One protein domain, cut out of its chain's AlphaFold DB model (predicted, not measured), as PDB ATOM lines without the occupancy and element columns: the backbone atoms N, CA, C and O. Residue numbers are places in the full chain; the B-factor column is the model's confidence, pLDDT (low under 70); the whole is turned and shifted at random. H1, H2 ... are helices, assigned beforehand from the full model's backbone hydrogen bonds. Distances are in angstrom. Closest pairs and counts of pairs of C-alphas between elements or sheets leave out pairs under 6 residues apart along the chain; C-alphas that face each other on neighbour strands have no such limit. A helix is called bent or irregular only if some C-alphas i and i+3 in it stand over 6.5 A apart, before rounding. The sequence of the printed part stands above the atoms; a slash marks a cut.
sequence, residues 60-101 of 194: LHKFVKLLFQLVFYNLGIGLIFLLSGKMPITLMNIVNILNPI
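AT A GLANCE: This is residues 60 to 101 of the 194 residues of an uncharacterized protein of Prevotella oulorum F0390 (UniProt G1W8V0). One long, straight helix, H1, makes the length of the model, and after residues 84 to 90, a loop that folds back, a short second helix, H2, slants in towards H1 and packs on residues 71 to 78 of it. The first residues of H1, 60 to 66, stick out free of the rest. The printed part has 42 residues with two named helices, H1 then H2, and no named strand; the class is all helix. The whole is loose, with a radius of gyration of the C-alphas of 11.6 A, and spans 37 by 17 by 10 A.

HOW THE PARTS SIT: H1, residues 60 to 83, touches H2, residues 91 to 98, with its residues 71 to 78 alone. The closest C-alphas of the two helices are those of Asn 74 and Ile 97, 5.6 A apart. Their lines stand at a steep tilt of 46 degrees, and they run opposite ways. Their centres are 12.5 A apart. In both helices every O i to N i+4 pair is within hydrogen-bond range.

IN THESE COORDINATES: H1 begins with C-alpha 60 at (28.675, 48.169, 46.905) and ends with C-alpha 83 at (1.854, 27.933, 53.482), 34.2 A from first to last C-alpha. H2 measures 10.8 A from C-alpha 91 at (8.841, 27.828, 39.423) to C-alpha 98 at (13.491, 36.142, 44.451). Neither helix is bent.

THE WHOLE: The outline is a rod, and the two C-alphas farthest apart are those of Leu 60 and Gly 85, at 37.3 A. The first and last printed C-alphas, of Leu 60 and Ile 101, are 17.3 A apart. The printed part has no cut, and the link from H1 to H2, 7 residues, is short. The mean pLDDT of the printed part is 89.5, and no printed residue is under 70.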
ATOM      1  N   LEU A  60      29.376  49.363  47.378       89.31
ATOM      2  CA  LEU A  60      28.675  48.169  46.905       89.31
ATOM      3  C   LEU A  60      28.093  47.363  48.077       89.31
ATOM      4  O   LEU A  60      26.977  46.865  47.992       89.31
ATOM      5  N   HIS A  61      28.800  47.322  49.210       90.62
ATOM      6  CA  HIS A  61      28.327  46.666  50.429       90.62
ATOM      7  C   HIS A  61      26.972  47.209  50.917       90.62
ATOM      8  O   HIS A  61      26.093  46.424  51.265       90.62
ATOM      9  N   LYS A  62      26.761  48.536  50.913       91.06
ATOM     10  CA  LYS A  62      25.473  49.128  51.324       91.06
ATOM     11  C   LYS A  62      24.341  48.742  50.371       91.06
ATOM     12  O   LYS A  62      23.240  48.456  50.835       91.06
ATOM     13  N   PHE A  63      24.624  48.696  49.070       91.81
ATOM     14  CA  PHE A  63      23.656  48.263  48.063       91.81
ATOM     15  C   PHE A  63      23.290  46.781  48.228       91.81
ATOM     16  O   PHE A  63      22.114  46.448  48.313       91.81
ATOM     17  N   VAL A  64      24.283  45.895  48.362       93.50
ATOM     18  CA  VAL A  64      24.050  44.455  48.564       93.50
ATOM     19  C   VAL A  64      23.301  44.194  49.871       93.50
ATOM     20  O   VAL A  64      22.391  43.371  49.897       93.50
ATOM     21  N   LYS A  65      23.610  44.933  50.944       94.12
ATOM     22  CA  LYS A  65      22.865  44.855  52.208       94.12
ATOM     23  C   LYS A  65      21.387  45.217  52.024       94.12
ATOM     24  O   LYS A  65      20.530  44.508  52.544       94.12
ATOM     25  N   LEU A  66      21.090  46.286  51.281       92.94
ATOM     26  CA  LEU A  66      19.716  46.683  50.957       92.94
ATOM     27  C   LEU A  66      19.002  45.609  50.120       92.94
ATOM     28  O   LEU A  66      17.871  45.242  50.427       92.94
ATOM     29  N   LEU A  67      19.677  45.078  49.097       93.25
ATOM     30  CA  LEU A  67      19.142  44.024  48.236       93.25
ATOM     31  C   LEU A  67      18.812  42.759  49.040       93.25
ATOM     32  O   LEU A  67      17.732  42.193  48.892       93.25
ATOM     33  N   PHE A  68      19.714  42.352  49.934       93.69
ATOM     34  CA  PHE A  68      19.516  41.196  50.802       93.69
ATOM     35  C   PHE A  68      18.329  41.390  51.748       93.69
ATOM     36  O   PHE A  68      17.512  40.486  51.884       93.69
ATOM     37  N   GLN A  69      18.194  42.570  52.366       94.06
ATOM     38  CA  GLN A  69      17.038  42.887  53.212       94.06
ATOM     39  C   GLN A  69      15.727  42.750  52.432       94.06
ATOM     40  O   GLN A  69      14.790  42.127  52.921       94.06
ATOM     41  N   LEU A  70      15.674  43.279  51.209       92.19
ATOM     42  CA  LEU A  70      14.491  43.178  50.361       92.19
ATOM     43  C   LEU A  70      14.145  41.720  50.027       92.19
ATOM     44  O   LEU A  70      13.010  41.298  50.237       92.19
ATOM     45  N   VAL A  71      15.122  40.943  49.549       92.06
ATOM     46  CA  VAL A  71      14.919  39.528  49.197       92.06
ATOM     47  C   VAL A  71      14.516  38.710  50.425       92.06
ATOM     48  O   VAL A  71      13.631  37.865  50.330       92.06
ATOM     49  N   PHE A  72      15.096  38.994  51.594       94.00
ATOM     50  CA  PHE A  72      14.732  38.348  52.853       94.00
ATOM     51  C   PHE A  72      13.248  38.550  53.197       94.00
ATOM     52  O   PHE A  72      12.548  37.580  53.487       94.00
ATOM     53  N   TYR A  73      12.741  39.786  53.114       92.12
ATOM     54  CA  TYR A  73      11.324  40.055  53.371       92.12
ATOM     55  C   TYR A  73      10.412  39.454  52.300       92.12
ATOM     56  O   TYR A  73       9.374  38.888  52.650       92.12
ATOM     57  N   ASN A  74      10.801  39.510  51.023       90.88
ATOM     58  CA  ASN A  74      10.040  38.870  49.950       90.88
ATOM     59  C   ASN A  74       9.920  37.359  50.176       90.88
ATOM     60  O   ASN A  74       8.827  36.812  50.040       90.88
ATOM     61  N   LEU A  75      11.010  36.691  50.567       91.69
ATOM     62  CA  LEU A  75      11.012  35.267  50.891       91.69
ATOM     63  C   LEU A  75      10.121  34.954  52.090       91.69
ATOM     64  O   LEU A  75       9.282  34.063  51.997       91.69
ATOM     65  N   GLY A  76      10.254  35.694  53.194       92.50
ATOM     66  CA  GLY A  76       9.440  35.472  54.391       92.50
ATOM     67  C   GLY A  76       7.942  35.630  54.116       92.50
ATOM     68  O   GLY A  76       7.148  34.756  54.457       92.50
ATOM     69  N   ILE A  77       7.555  36.713  53.438       91.00
ATOM     70  CA  ILE A  77       6.157  36.973  53.069       91.00
ATOM     71  C   ILE A  77       5.665  35.939  52.047       91.00
ATOM     72  O   ILE A  77       4.574  35.394  52.198       91.00
ATOM     73  N   GLY A  78       6.477  35.622  51.036       90.44
ATOM     74  CA  GLY A  78       6.162  34.614  50.026       90.44
ATOM     75  C   GLY A  78       5.910  33.237  50.639       90.44
ATOM     76  O   GLY A  78       4.912  32.600  50.319       90.44
ATOM     77  N   LEU A  79       6.748  32.809  51.589       90.25
ATOM     78  CA  LEU A  79       6.557  31.561  52.333       90.25
ATOM     79  C   LEU A  79       5.233  31.548  53.104       90.25
ATOM     80  O   LEU A  79       4.523  30.548  53.055       90.25
ATOM     81  N   ILE A  80       4.855  32.652  53.757       93.38
ATOM     82  CA  ILE A  80       3.555  32.758  54.442       93.38
ATOM     83  C   ILE A  80       2.398  32.568  53.449       93.38
ATOM     84  O   ILE A  80       1.451  31.839  53.751       93.38
ATOM     85  N   PHE A  81       2.470  33.167  52.255       90.75
ATOM     86  CA  PHE A  81       1.433  33.013  51.226       90.75
ATOM     87  C   PHE A  81       1.365  31.592  50.648       90.75
ATOM     88  O   PHE A  81       0.261  31.098  50.402       90.75
ATOM     89  N   LEU A  82       2.514  30.930  50.473       88.56
ATOM     90  CA  LEU A  82       2.588  29.531  50.047       88.56
ATOM     91  C   LEU A  82       1.972  28.601  51.103       88.56
ATOM     92  O   LEU A  82       1.095  27.804  50.781       88.56
ATOM     93  N   LEU A  83       2.370  28.746  52.372       90.50
ATOM     94  CA  LEU A  83       1.854  27.933  53.482       90.50
ATOM     95  C   LEU A  83       0.358  28.168  53.738       90.50
ATOM     96  O   LEU A  83      -0.356  27.241  54.103       90.50
ATOM     97  N   SER A  84      -0.137  29.384  53.499       92.88
ATOM     98  CA  SER A  84      -1.563  29.717  53.636       92.88
ATOM     99  C   SER A  84      -2.427  29.241  52.457       92.88
ATOM    100  O   SER A  84      -3.619  29.545  52.421       92.88
ATOM    101  N   GLY A  85      -1.848  28.572  51.450       89.75
ATOM    102  CA  GLY A  85      -2.561  28.120  50.248       89.75
ATOM    103  C   GLY A  85      -3.046  29.256  49.338       89.75
ATOM    104  O   GLY A  85      -3.875  29.041  48.460       89.75
ATOM    105  N   LYS A  86      -2.554  30.484  49.548       89.31
ATOM    106  CA  LYS A  86      -2.939  31.679  48.779       89.31
ATOM    107  C   LYS A  86      -2.127  31.843  47.494       89.31
ATOM    108  O   LYS A  86      -2.504  32.638  46.639       89.31
ATOM    109  N   MET A  87      -1.021  31.114  47.362       85.62
ATOM    110  CA  MET A  87      -0.141  31.137  46.198       85.62
ATOM    111  C   MET A  87       0.241  29.697  45.823       85.62
ATOM    112  O   MET A  87       0.680  28.951  46.700       85.62
ATOM    113  N   PRO A  88       0.099  29.278  44.551       86.88
ATOM    114  CA  PRO A  88       0.518  27.946  44.134       86.88
ATOM    115  C   PRO A  88       2.047  27.854  44.080       86.88
ATOM    116  O   PRO A  88       2.726  28.806  43.683       86.88
ATOM    117  N   ILE A  89       2.595  26.691  44.432       86.06
ATOM    118  CA  ILE A  89       4.032  26.427  44.319       86.06
ATOM    119  C   ILE A  89       4.350  26.182  42.841       86.06
ATOM    120  O   ILE A  89       4.131  25.095  42.314       86.06
ATOM    121  N   THR A  90       4.850  27.209  42.156       89.25
ATOM    122  CA  THR A  90       5.327  27.117  40.770       89.25
ATOM    123  C   THR A  90       6.712  27.738  40.651       89.25
ATOM    124  O   THR A  90       7.059  28.653  41.401       89.25
ATOM    125  N   LEU A  91       7.507  27.273  39.680       86.50
ATOM    126  CA  LEU A  91       8.841  27.828  39.423       86.50
ATOM    127  C   LEU A  91       8.778  29.341  39.159       86.50
ATOM    128  O   LEU A  91       9.593  30.094  39.682       86.50
ATOM    129  N   MET A  92       7.757  29.793  38.425       87.31
ATOM    130  CA  MET A  92       7.524  31.212  38.141       87.31
ATOM    131  C   MET A  92       7.306  32.028  39.421       87.31
ATOM    132  O   MET A  92       7.888  33.095  39.591       87.31
ATOM    133  N   ASN A  93       6.514  31.506  40.358       84.56
ATOM    134  CA  ASN A  93       6.246  32.161  41.635       84.56
ATOM    135  C   ASN A  93       7.496  32.251  42.518       84.56
ATOM    136  O   ASN A  93       7.728  33.285  43.140       84.56
ATOM    137  N   ILE A  94       8.335  31.215  42.516       84.69
ATOM    138  CA  ILE A  94       9.617  31.219  43.234       84.69
ATOM    139  C   ILE A  94      10.567  32.268  42.636       84.69
ATOM    140  O   ILE A  94      11.157  33.058  43.374       84.69
ATOM    141  N   VAL A  95      10.670  32.329  41.304       86.94
ATOM    142  CA  VAL A  95      11.473  33.348  40.610       86.94
ATOM    143  C   VAL A  95      10.957  34.756  40.918       86.94
ATOM    144  O   VAL A  95      11.755  35.642  41.206       86.94
ATOM    145  N   ASN A  96       9.638  34.965  40.939       84.75
ATOM    146  CA  ASN A  96       9.036  36.266  41.244       84.75
ATOM    147  C   ASN A  96       9.302  36.739  42.680       84.75
ATOM    148  O   ASN A  96       9.477  37.937  42.897       84.75
ATOM    149  N   ILE A  97       9.347  35.819  43.649       85.69
ATOM    150  CA  ILE A  97       9.699  36.128  45.043       85.69
ATOM    151  C   ILE A  97      11.167  36.566  45.142       85.69
ATOM    152  O   ILE A  97      11.490  37.526  45.846       85.69
ATOM    153  N   LEU A  98      12.055  35.871  44.427       85.75
ATOM    154  CA  LEU A  98      13.491  36.142  44.451       85.75
ATOM    155  C   LEU A  98      13.891  37.365  43.625       85.75
ATOM    156  O   LEU A  98      14.897  37.987  43.951       85.75
ATOM    157  N   ASN A  99      13.138  37.710  42.577       86.75
ATOM    158  CA  ASN A  99      13.450  38.828  41.696       86.75
ATOM    159  C   ASN A  99      13.053  40.176  42.337       86.75
ATOM    160  O   ASN A  99      11.863  40.490  42.418       86.75
ATOM    161  N   PRO A 100      14.022  41.025  42.738       79.88
ATOM    162  CA  PRO A 100      13.733  42.317  43.352       79.88
ATOM    163  C   PRO A 100      13.395  43.413  42.326       79.88
ATOM    164  O   PRO A 100      12.953  44.493  42.716       79.88
ATOM    165  N   ILE A 101      13.611  43.160  41.029       83.44
ATOM    166  CA  ILE A 101      13.377  44.102  39.926       83.44
ATOM    167  C   ILE A 101      12.320  43.491  39.003       83.44
ATOM    168  O   ILE A 101      12.622  42.835  38.008       83.44
TER     169      ILE A 101